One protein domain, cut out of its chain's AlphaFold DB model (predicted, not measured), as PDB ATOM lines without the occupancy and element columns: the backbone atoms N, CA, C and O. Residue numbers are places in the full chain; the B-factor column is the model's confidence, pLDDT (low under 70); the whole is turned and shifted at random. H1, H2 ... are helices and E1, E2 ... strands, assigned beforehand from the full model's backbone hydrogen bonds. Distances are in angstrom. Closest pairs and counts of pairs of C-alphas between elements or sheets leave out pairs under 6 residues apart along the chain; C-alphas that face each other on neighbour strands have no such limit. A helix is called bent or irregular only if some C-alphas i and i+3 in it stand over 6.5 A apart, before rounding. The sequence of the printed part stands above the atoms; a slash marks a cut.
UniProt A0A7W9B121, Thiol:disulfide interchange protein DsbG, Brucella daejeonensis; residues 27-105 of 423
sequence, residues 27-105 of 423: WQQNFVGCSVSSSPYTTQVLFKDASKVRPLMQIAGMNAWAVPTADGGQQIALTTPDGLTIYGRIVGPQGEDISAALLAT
ATOM      1  N   TRP A  27      22.247 -53.313  18.383       40.38
ATOM      2  CA  TRP A  27      22.661 -51.917  18.517       40.38
ATOM      3  C   TRP A  27      23.116 -51.542  19.950       40.38
ATOM      4  O   TRP A  27      24.054 -50.762  20.101       40.38
ATOM      5  N   GLN A  28      22.562 -52.161  21.002       39.94
ATOM      6  CA  GLN A  28      23.033 -51.983  22.386       39.94
ATOM      7  C   GLN A  28      24.451 -52.538  22.615       39.94
ATOM      8  O   GLN A  28      25.143 -52.054  23.505       39.94
ATOM      9  N   GLN A  29      24.894 -53.517  21.817       40.75
ATOM     10  CA  GLN A  29      26.252 -54.075  21.875       40.75
ATOM     11  C   GLN A  29      27.259 -53.214  21.093       40.75
ATOM     12  O   GLN A  29      28.429 -53.161  21.450       40.75
ATOM     13  N   ASN A  30      26.796 -52.500  20.059       37.50
ATOM     14  CA  ASN A  30      27.651 -51.717  19.161       37.50
ATOM     15  C   ASN A  30      27.728 -50.215  19.499       37.50
ATOM     16  O   ASN A  30      28.594 -49.526  18.968       37.50
ATOM     17  N   PHE A  31      26.852 -49.693  20.370       38.44
ATOM     18  CA  PHE A  31      26.943 -48.314  20.886       38.44
ATOM     19  C   PHE A  31      27.503 -48.210  22.313       38.44
ATOM     20  O   PHE A  31      27.866 -47.120  22.752       38.44
ATOM     21  N   VAL A  32      27.607 -49.329  23.037       40.69
ATOM     22  CA  VAL A  32      28.280 -49.401  24.340       40.69
ATOM     23  C   VAL A  32      29.614 -50.110  24.140       40.69
ATOM     24  O   VAL A  32      29.647 -51.328  23.992       40.69
ATOM     25  N   GLY A  33      30.715 -49.350  24.137       32.41
ATOM     26  CA  GLY A  33      32.066 -49.911  24.040       32.41
ATOM     27  C   GLY A  33      32.272 -51.023  25.074       32.41
ATOM     28  O   GLY A  33      32.000 -50.825  26.260       32.41
ATOM     29  N   CYS A  34      32.671 -52.207  24.607       29.33
ATOM     30  CA  CYS A  34      32.463 -53.452  25.344       29.33
ATOM     31  C   CYS A  34      33.067 -53.454  26.759       29.33
ATOM     32  O   CYS A  34      34.242 -53.143  26.961       29.33
ATOM     33  N   SER A  35      32.273 -53.934  27.722       40.19
ATOM     34  CA  SER A  35      32.614 -54.134  29.142       40.19
ATOM     35  C   SER A  35      32.877 -52.871  29.984       40.19
ATOM     36  O   SER A  35      33.932 -52.715  30.594       40.19
ATOM     37  N   VAL A  36      31.841 -52.045  30.165       39.38
ATOM     38  CA  VAL A  36      31.594 -51.474  31.504       39.38
ATOM     39  C   VAL A  36      30.739 -52.433  32.328       39.38
ATOM     40  O   VAL A  36      29.865 -53.111  31.788       39.38
ATOM     41  N   SER A  37      30.957 -52.461  33.644       43.41
ATOM     42  CA  SER A  37      30.011 -53.076  34.579       43.41
ATOM     43  C   SER A  37      28.651 -52.393  34.420       43.41
ATOM     44  O   SER A  37      28.525 -51.188  34.654       43.41
ATOM     45  N   SER A  38      27.629 -53.139  33.996       55.53
ATOM     46  CA  SER A  38      26.256 -52.640  33.967       55.53
ATOM     47  C   SER A  38      25.798 -52.456  35.410       55.53
ATOM     48  O   SER A  38      25.465 -53.432  36.088       55.53
ATOM     49  N   SER A  39      25.831 -51.212  35.893       62.12
ATOM     50  CA  SER A  39      25.638 -50.920  37.314       62.12
ATOM     51  C   SER A  39      24.351 -51.565  37.864       62.12
ATOM     52  O   SER A  39      23.373 -51.721  37.114       62.12
ATOM     53  N   PRO A  40      24.298 -51.936  39.158       66.31
ATOM     54  CA  PRO A  40      23.117 -52.580  39.732       66.31
ATOM     55  C   PRO A  40      21.835 -51.763  39.522       66.31
ATOM     56  O   PRO A  40      20.784 -52.329  39.224       66.31
ATOM     57  N   TYR A  41      21.937 -50.430  39.588       69.81
ATOM     58  CA  TYR A  41      20.832 -49.516  39.310       69.81
ATOM     59  C   TYR A  41      20.433 -49.511  37.828       69.81
ATOM     60  O   TYR A  41      19.246 -49.608  37.510       69.81
ATOM     61  N   THR A  42      21.401 -49.454  36.907       67.88
ATOM     62  CA  THR A  42      21.114 -49.498  35.465       67.88
ATOM     63  C   THR A  42      20.390 -50.791  35.095       67.88
ATOM     64  O   THR A  42      19.359 -50.757  34.428       67.88
ATOM     65  N   THR A  43      20.882 -51.923  35.598       66.12
ATOM     66  CA  THR A  43      20.366 -53.260  35.280       66.12
ATOM     67  C   THR A  43      18.975 -53.518  35.870       66.12
ATOM     68  O   THR A  43      18.137 -54.121  35.206       66.12
ATOM     69  N   GLN A  44      18.702 -53.060  37.098       65.31
ATOM     70  CA  GLN A  44      17.439 -53.355  37.797       65.31
ATOM     71  C   GLN A  44      16.355 -52.279  37.626       65.31
ATOM     72  O   GLN A  44      15.167 -52.592  37.730       65.31
ATOM     73  N   VAL A  45      16.739 -51.018  37.392       67.94
ATOM     74  CA  VAL A  45      15.815 -49.869  37.384       67.94
ATOM     75  C   VAL A  45      15.698 -49.249  35.995       67.94
ATOM     76  O   VAL A  45      14.589 -49.181  35.469       67.94
ATOM     77  N   LEU A  46      16.810 -48.846  35.367       70.38
ATOM     78  CA  LEU A  46      16.770 -48.183  34.053       70.38
ATOM     79  C   LEU A  46      16.375 -49.151  32.927       70.38
ATOM     80  O   LEU A  46      15.502 -48.842  32.119       70.38
ATOM     81  N   PHE A  47      16.953 -50.353  32.898       68.12
ATOM     82  CA  PHE A  47      16.658 -51.357  31.869       68.12
ATOM     83  C   PHE A  47      15.356 -52.141  32.095       68.12
ATOM     84  O   PHE A  47      14.961 -52.922  31.230       68.12
ATOM     85  N   LYS A  48      14.623 -51.884  33.187       68.69
ATOM     86  CA  LYS A  48      13.277 -52.447  33.397       68.69
ATOM     87  C   LYS A  48      12.295 -52.029  32.292       68.69
ATOM     88  O   LYS A  48      11.478 -52.839  31.873       68.69
ATOM     89  N   ASP A  49      12.435 -50.796  31.805       67.25
ATOM     90  CA  ASP A  49      11.772 -50.253  30.614       67.25
ATOM     91  C   ASP A  49      12.844 -49.804  29.593       67.25
ATOM     92  O   ASP A  49      12.867 -48.653  29.149       67.25
ATOM     93  N   ALA A  50      13.766 -50.702  29.215       59.88
ATOM     94  CA  ALA A  50      14.913 -50.387  28.345       59.88
ATOM     95  C   ALA A  50      14.555 -49.746  26.984       59.88
ATOM     96  O   ALA A  50      15.400 -49.103  26.375       59.88
ATOM     97  N   SER A  51      13.315 -49.882  26.504       66.25
ATOM     98  CA  SER A  51      12.826 -49.211  25.289       66.25
ATOM     99  C   SER A  51      12.505 -47.721  25.472       66.25
ATOM    100  O   SER A  51      12.310 -47.018  24.483       66.25
ATOM    101  N   LYS A  52      12.436 -47.228  26.717       75.12
ATOM    102  CA  LYS A  52      12.185 -45.815  27.056       75.12
ATOM    103  C   LYS A  52      13.454 -45.072  27.478       75.12
ATOM    104  O   LYS A  52      13.490 -43.849  27.380       75.12
ATOM    105  N   VAL A  53      14.473 -45.789  27.960       78.19
ATOM    106  CA  VAL A  53      15.772 -45.224  28.356       78.19
ATOM    107  C   VAL A  53      16.750 -45.335  27.193       78.19
ATOM    108  O   VAL A  53      17.059 -46.434  26.740       78.19
ATOM    109  N   ARG A  54      17.269 -44.202  26.721       84.94
ATOM    110  CA  ARG A  54      18.206 -44.144  25.591       84.94
ATOM    111  C   ARG A  54      19.637 -43.900  26.096       84.94
ATOM    112  O   ARG A  54      19.835 -42.946  26.849       84.94
ATOM    113  N   PRO A  55      20.638 -44.712  25.701       76.88
ATOM    114  CA  PRO A  55      22.039 -44.406  25.983       76.88
ATOM    115  C   PRO A  55      22.465 -43.131  25.244       76.88
ATOM    116  O   PRO A  55      22.003 -42.882  24.130       76.88
ATOM    117  N   LEU A  56      23.340 -42.337  25.864       79.38
ATOM    118  CA  LEU A  56      23.939 -41.148  25.256       79.38
ATOM    119  C   LEU A  56      25.432 -41.391  24.984       79.38
ATOM    120  O   LEU A  56      25.797 -41.932  23.946       79.38
ATOM    121  N   MET A  57      26.293 -41.011  25.927       75.00
ATOM    122  CA  MET A  57      27.753 -41.131  25.858       75.00
ATOM    123  C   MET A  57      28.326 -41.315  27.271       75.00
ATOM    124  O   MET A  57      27.584 -41.254  28.252       75.00
ATOM    125  N   GLN A  58      29.636 -41.516  27.404       76.44
ATOM    126  CA  GLN A  58      30.293 -41.467  28.713       76.44
ATOM    127  C   GLN A  58      30.808 -40.061  29.026       76.44
ATOM    128  O   GLN A  58      31.342 -39.376  28.157       76.44
ATOM    129  N   ILE A  59      30.653 -39.641  30.281       75.50
ATOM    130  CA  ILE A  59      31.080 -38.337  30.795       75.50
ATOM    131  C   ILE A  59      31.848 -38.594  32.094       75.50
ATOM    132  O   ILE A  59      31.279 -39.098  33.059       75.50
ATOM    133  N   ALA A  60      33.152 -38.296  32.105       74.62
ATOM    134  CA  ALA A  60      34.053 -38.539  33.241       74.62
ATOM    135  C   ALA A  60      33.968 -39.973  33.827       74.62
ATOM    136  O   ALA A  60      33.943 -40.162  35.040       74.62
ATOM    137  N   GLY A  61      33.873 -40.993  32.964       70.50
ATOM    138  CA  GLY A  61      33.752 -42.406  33.362       70.50
ATOM    139  C   GLY A  61      32.356 -42.842  33.836       70.50
ATOM    140  O   GLY A  61      32.129 -44.031  34.053       70.50
ATOM    141  N   MET A  62      31.399 -41.918  33.956       83.50
ATOM    142  CA  MET A  62      29.985 -42.233  34.180       83.50
ATOM    143  C   MET A  62      29.273 -42.465  32.848       83.50
ATOM    144  O   MET A  62      29.522 -41.766  31.866       83.50
ATOM    145  N   ASN A  63      28.340 -43.412  32.819       82.94
ATOM    146  CA  ASN A  63      27.469 -43.638  31.668       82.94
ATOM    147  C   ASN A  63      26.303 -42.642  31.714       82.94
ATOM    148  O   ASN A  63      25.595 -42.598  32.722       82.94
ATOM    149  N   ALA A  64      26.103 -41.856  30.653       85.25
ATOM    150  CA  ALA A  64      24.985 -40.926  30.541       85.25
ATOM    151  C   ALA A  64      23.793 -41.558  29.803       85.25
ATOM    152  O   ALA A  64      23.945 -42.164  28.739       85.25
ATOM    153  N   TRP A  65      22.597 -41.354  30.348       88.38
ATOM    154  CA  TRP A  65      21.333 -41.872  29.828       88.38
ATOM    155  C   TRP A  65      20.312 -40.745  29.703       88.38
ATOM    156  O   TRP A  65      20.208 -39.903  30.596       88.38
ATOM    157  N   ALA A  66      19.507 -40.770  28.644       88.75
ATOM    158  CA  ALA A  66      18.255 -40.029  28.581       88.75
ATOM    159  C   ALA A  66      17.141 -40.898  29.182       88.75
ATOM    160  O   ALA A  66      16.843 -41.979  28.669       88.75
ATOM    161  N   VAL A  67      16.545 -40.430  30.278       89.25
ATOM    162  CA  VAL A  67      15.532 -41.147  31.068       89.25
ATOM    163  C   VAL A  67      14.216 -40.364  31.014       89.25
ATOM    164  O   VAL A  67      14.252 -39.147  31.199       89.25
ATOM    165  N   PRO A  68      13.056 -41.001  30.766       87.25
ATOM    166  CA  PRO A  68      11.778 -40.296  30.702       87.25
ATOM    167  C   PRO A  68      11.381 -39.714  32.065       87.25
ATOM    168  O   PRO A  68      11.594 -40.339  33.106       87.25
ATOM    169  N   THR A  69      10.756 -38.539  32.053       86.75
ATOM    170  CA  THR A  69      10.176 -37.891  33.238       86.75
ATOM    171  C   THR A  69       8.647 -37.999  33.248       86.75
ATOM    172  O   THR A  69       8.011 -38.244  32.224       86.75
ATOM    173  N   ALA A  70       8.033 -37.867  34.430       82.44
ATOM    174  CA  ALA A  70       6.594 -38.098  34.627       82.44
ATOM    175  C   ALA A  70       5.680 -37.050  33.953       82.44
ATOM    176  O   ALA A  70       4.482 -37.277  33.810       82.44
ATOM    177  N   ASP A  71       6.251 -35.924  33.528       84.00
ATOM    178  CA  ASP A  71       5.635 -34.863  32.723       84.00
ATOM    179  C   ASP A  71       5.689 -35.132  31.202       84.00
ATOM    180  O   ASP A  71       5.157 -34.347  30.418       84.00
ATOM    181  N   GLY A  72       6.313 -36.238  30.774       79.50
ATOM    182  CA  GLY A  72       6.515 -36.595  29.366       79.50
ATOM    183  C   GLY A  72       7.831 -36.096  28.756       79.50
ATOM    184  O   GLY A  72       8.076 -36.342  27.575       79.50
ATOM    185  N   GLY A  73       8.680 -35.419  29.533       85.62
ATOM    186  CA  GLY A  73      10.017 -35.000  29.113       85.62
ATOM    187  C   GLY A  73      11.070 -36.120  29.135       85.62
ATOM    188  O   GLY A  73      10.778 -37.305  29.321       85.62
ATOM    189  N   GLN A  74      12.332 -35.722  28.956       88.38
ATOM    190  CA  GLN A  74      13.511 -36.550  29.223       88.38
ATOM    191  C   GLN A  74      14.495 -35.753  30.085       88.38
ATOM    192  O   GLN A  74      14.732 -34.575  29.825       88.38
ATOM    193  N   GLN A  75      15.094 -36.408  31.077       91.56
ATOM    194  CA  GLN A  75      16.179 -35.878  31.905       91.56
ATOM    195  C   GLN A  75      17.458 -36.696  31.701       91.56
ATOM    196  O   GLN A  75      17.400 -37.840  31.243       91.56
ATOM    197  N   ILE A  76      18.607 -36.134  32.079       90.75
ATOM    198  CA  ILE A  76      19.865 -36.883  32.091       90.75
ATOM    199  C   ILE A  76      20.020 -37.616  33.424       90.75
ATOM    200  O   ILE A  76      19.829 -37.036  34.496       90.75
ATOM    201  N   ALA A  77      20.412 -38.884  33.336       90.44
ATOM    202  CA  ALA A  77      20.994 -39.646  34.430       90.44
ATOM    203  C   ALA A  77      22.472 -39.923  34.128       90.44
ATOM    204  O   ALA A  77      22.793 -40.408  33.044       90.44
ATOM    205  N   LEU A  78      23.361 -39.651  35.081       89.56
ATOM    206  CA  LEU A  78      24.755 -40.096  35.071       89.56
ATOM    207  C   LEU A  78      24.902 -41.251  36.056       89.56
ATOM    208  O   LEU A  78      24.611 -41.078  37.236       89.56
ATOM    209  N   THR A  79      25.366 -42.410  35.593       83.81
ATOM    210  CA  THR A  79      25.561 -43.590  36.445       83.81
ATOM    211  C   THR A  79      27.024 -44.013  36.484       83.81
ATOM    212  O   THR A  79      27.614 -44.327  35.445       83.81
ATOM    213  N   THR A  80      27.597 -44.060  37.686       83.88
ATOM    214  CA  THR A  80      28.948 -44.573  37.938       83.88
ATOM    215  C   THR A  80      29.019 -46.100  37.744       83.88
ATOM    216  O   THR A  80      27.984 -46.777  37.790       83.88
ATOM    217  N   PRO A  81      30.218 -46.686  37.550       74.50
ATOM    218  CA  PRO A  81      30.376 -48.140  37.423       74.50
ATOM    219  C   PRO A  81      29.915 -48.948  38.651       74.50
ATOM    220  O   PRO A  81      29.482 -50.090  38.500       74.50
ATOM    221  N   ASP A  82      29.987 -48.368  39.854       73.31
ATOM    222  CA  ASP A  82      29.606 -48.992  41.130       73.31
ATOM    223  C   ASP A  82      28.103 -48.885  41.462       73.31
ATOM    224  O   ASP A  82      27.592 -49.692  42.239       73.31
ATOM    225  N   GLY A  83      27.361 -47.968  40.826       74.50
ATOM    226  CA  GLY A  83      25.895 -47.910  40.914       74.50
ATOM    227  C   GLY A  83      25.285 -46.601  41.404       74.50
ATOM    228  O   GLY A  83      24.059 -46.465  41.342       74.50
ATOM    229  N   LEU A  84      26.090 -45.624  41.827       81.62
ATOM    230  CA  LEU A  84      25.597 -44.282  42.118       81.62
ATOM    231  C   LEU A  84      25.009 -43.671  40.837       81.62
ATOM    232  O   LEU A  84      25.694 -43.553  39.823       81.62
ATOM    233  N   THR A  85      23.732 -43.284  40.880       84.69
ATOM    234  CA  THR A  85      23.069 -42.581  39.773       84.69
ATOM    235  C   THR A  85      22.650 -41.185  40.206       84.69
ATOM    236  O   THR A  85      21.926 -41.017  41.187       84.69
ATOM    237  N   ILE A  86      23.104 -40.189  39.450       89.44
ATOM    238  CA  ILE A  86      22.864 -38.765  39.659       89.44
ATOM    239  C   ILE A  86      21.906 -38.286  38.566       89.44
ATOM    240  O   ILE A  86      22.162 -38.497  37.382       89.44
ATOM    241  N   TYR A  87      20.818 -37.626  38.957       90.50
ATOM    242  CA  TYR A  87      19.849 -37.018  38.043       90.50
ATOM    243  C   TYR A  87      19.972 -35.497  38.072       90.50
ATOM    244  O   TYR A  87      20.111 -34.915  39.150       90.50
ATOM    245  N   GLY A  88      19.880 -34.841  36.913       89.31
ATOM    246  CA  GLY A  88      19.839 -33.381  36.859       89.31
ATOM    247  C   GLY A  88      20.303 -32.777  35.538       89.31
ATOM    248  O   GLY A  88      20.158 -33.372  34.471       89.31
ATOM    249  N   ARG A  89      20.845 -31.560  35.639       89.88
ATOM    250  CA  ARG A  89      21.395 -30.777  34.526       89.88
ATOM    251  C   ARG A  89      22.915 -30.896  34.514       89.88
ATOM    252  O   ARG A  89      23.532 -30.884  35.578       89.88
ATOM    253  N   ILE A  90      23.508 -30.971  33.328       85.44
ATOM    254  CA  ILE A  90      24.961 -30.933  33.140       85.44
ATOM    255  C   ILE A  90      25.334 -29.533  32.656       85.44
ATOM    256  O   ILE A  90      24.833 -29.062  31.635       85.44
ATOM    257  N   VAL A  91      26.212 -28.881  33.413       86.56
ATOM    258  CA  VAL A  91      26.751 -27.555  33.111       86.56
ATOM    259  C   VAL A  91      28.208 -27.725  32.692       86.56
ATOM    260  O   VAL A  91      28.959 -28.432  33.366       86.56
ATOM    261  N   GLY A  92      28.588 -27.131  31.566       80.88
ATOM    262  CA  GLY A  92      29.947 -27.188  31.045       80.88
ATOM    263  C   GLY A  92      30.915 -26.238  31.763       80.88
ATOM    264  O   GLY A  92      30.518 -25.457  32.635       80.88
ATOM    265  N   PRO A  93      32.218 -26.306  31.434       75.25
ATOM    266  CA  PRO A  93      33.255 -25.550  32.130       75.25
ATOM    267  C   PRO A  93      33.212 -24.034  31.867       75.25
ATOM    268  O   PRO A  93      33.960 -23.299  32.510       75.25
ATOM    269  N   GLN A  94      32.348 -23.546  30.968       87.44
ATOM    270  CA  GLN A  94      32.077 -22.120  30.766       87.44
ATOM    271  C   GLN A  94      30.769 -21.655  31.445       87.44
ATOM    272  O   GLN A  94      30.399 -20.487  31.325       87.44
ATOM    273  N   GLY A  95      30.096 -22.526  32.210       81.56
ATOM    274  CA  GLY A  95      28.851 -22.222  32.928       81.56
ATOM    275  C   GLY A  95      27.578 -22.419  32.097       81.56
ATOM    276  O   GLY A  95      26.491 -22.029  32.525       81.56
ATOM    277  N   GLU A  96      27.696 -23.019  30.915       88.25
ATOM    278  CA  GLU A  96      26.630 -23.234  29.946       88.25
ATOM    279  C   GLU A  96      25.881 -24.559  30.174       88.25
ATOM    280  O   GLU A  96      26.484 -25.585  30.476       88.25
ATOM    281  N   ASP A  97      24.551 -24.566  30.038       86.88
ATOM    282  CA  ASP A  97      23.743 -25.778  30.234       86.88
ATOM    283  C   ASP A  97      23.738 -26.643  28.964       86.88
ATOM    284  O   ASP A  97      23.029 -26.360  27.995       86.88
ATOM    285  N   ILE A  98      24.533 -27.716  28.971       84.31
ATOM    286  CA  ILE A  98      24.672 -28.631  27.831       84.31
ATOM    287  C   ILE A  98      23.623 -29.754  27.830       84.31
ATOM    288  O   ILE A  98      23.621 -30.593  26.927       84.31
ATOM    289  N   SER A  99      22.699 -29.780  28.799       85.31
ATOM    290  CA  SER A  99      21.751 -30.891  28.978       85.31
ATOM    291  C   SER A  99      20.867 -31.108  27.748       85.31
ATOM    292  O   SER A  99      20.690 -32.237  27.295       85.31
ATOM    293  N   ALA A 100      20.345 -30.024  27.165       83.31
ATOM    294  CA  ALA A 100      19.511 -30.094  25.967       83.31
ATOM    295  C   ALA A 100      20.296 -30.590  24.739       83.31
ATOM    296  O   ALA A 100      19.772 -31.383  23.959       83.31
ATOM    297  N   ALA A 101      21.562 -30.180  24.592       79.56
ATOM    298  CA  ALA A 101      22.425 -30.626  23.499       79.56
ATOM    299  C   ALA A 101      22.754 -32.123  23.614       79.56
ATOM    300  O   ALA A 101      22.635 -32.853  22.632       79.56
ATOM    301  N   LEU A 102      23.081 -32.602  24.821       79.19
ATOM    302  CA  LEU A 102      23.319 -34.022  25.095       79.19
ATOM    303  C   LEU A 102      22.066 -34.867  24.820       79.19
ATOM    304  O   LEU A 102      22.142 -35.867  24.107       79.19
ATOM    305  N   LEU A 103      20.896 -34.437  25.308       85.00
ATOM    306  CA  LEU A 103      19.619 -35.107  25.038       85.00
ATOM    307  C   LEU A 103      19.271 -35.122  23.539       85.00
ATOM    308  O   LEU A 103      18.683 -36.099  23.074       85.00
ATOM    309  N   ALA A 104      19.657 -34.098  22.776       77.88
ATOM    310  CA  ALA A 104      19.436 -34.022  21.332       77.88
ATOM    311  C   ALA A 104      20.373 -34.916  20.493       77.88
ATOM    312  O   ALA A 104      20.122 -35.084  19.300       77.88
ATOM    313  N   THR A 105      21.424 -35.514  21.069       70.75
ATOM    314  CA  THR A 105      22.331 -36.388  20.302       70.75
ATOM    315  C   THR A 105      21.627 -37.672  19.844       70.75
ATOM    316  O   THR A 105      21.053 -38.415  20.645       70.75
TER     317      THR A 105
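AT A GLANCE: This is residues 27 to 105 of the 423 residues of the protein "Thiol:disulfide interchange protein DsbG" of Brucella daejeonensis (UniProt A0A7W9B121). A twisted sheet of four strands, E1 to E4, makes the middle of this domain, with the helix H2 over one face and the short helix H3 over the other. The short helix H1 lies off to one side, away from the sheet. The printed part has 79 residues, with three named helices and four named strands in the order H1 H2 E1 E2 E3 E4 H3; the sheet's order is E1 E2 E3 E4, antiparallel throughout, and the class is mixed, helices and strands. The whole is compact, with a radius of gyration of the C-alphas of 12.4 A, and rounded, spanning 32 by 28 by 24 A.

IN THESE COORDINATES: H1 is residues 27 to 30, 5.0 A long, and begins with C-alpha 27 at (22.661, -51.917, 18.517). H2 is residues 40 to 49, 14.7 A long; it is neither bent nor irregular, but only just: C-alphas 46 and 49 are 6.4 A apart. E1 is residues 54 to 59, 15.1 A; E2 is residues 62 to 68, 18.6 A, beginning with C-alpha 62 at (29.985, -42.233, 34.180). E3 is residues 74 to 79, 15.7 A, and E4 is residues 85 to 88, 10.2 A. H3 is residues 99 to 104, 8.6 A, ending with C-alpha 104 at (19.436, -34.022, 21.332).

HOW THE PARTS SIT: E1, E2, E3 and E4 form a meander, each strand the antiparallel neighbour of the one before, with E1 and E4 as edge strands. The sheet is only just strongly twisted, its C-alphas lying up to 4.4 A off the best plane. In the hairpin E1 and E2, N 56 and O 64 are within hydrogen-bond range at 2.9 A. In the hairpin E2 and E3, N 65 and O 77 are at 2.9 A; in the hairpin E3 and E4, N 78 and O 86 are at 2.8 A. H2 is on the sheet at a height over the sheet of 9.9 A and runs along the strands, at 16 degrees to E3 on the local plane; the closest C-alphas of H2 and E3 are those of Thr 42 and Thr 79, 7.5 A. H3 is on the opposite face at a height over the sheet of 8.4 A and runs across the strands, at 76 degrees to E2 on the local plane; its closest C-alphas to E2 are those of Leu 103 and Ala 66, 6.2 A. H1 is not on the sheet, and is only just apart from E1, at 8.4 A. Each O i to N i+4 pair of H3 is within hydrogen-bond range, but 3 of 6 in H2; H1 is too short for such a pair.

THE WHOLE: The C-alphas of Lys 48 and Gln 94, the two farthest apart, are 35.8 A from each other. The printed part has no cut, and no link is long. The mean pLDDT of the printed part is 73.6; residues 27 to 45 and 47 to 51 are under 70.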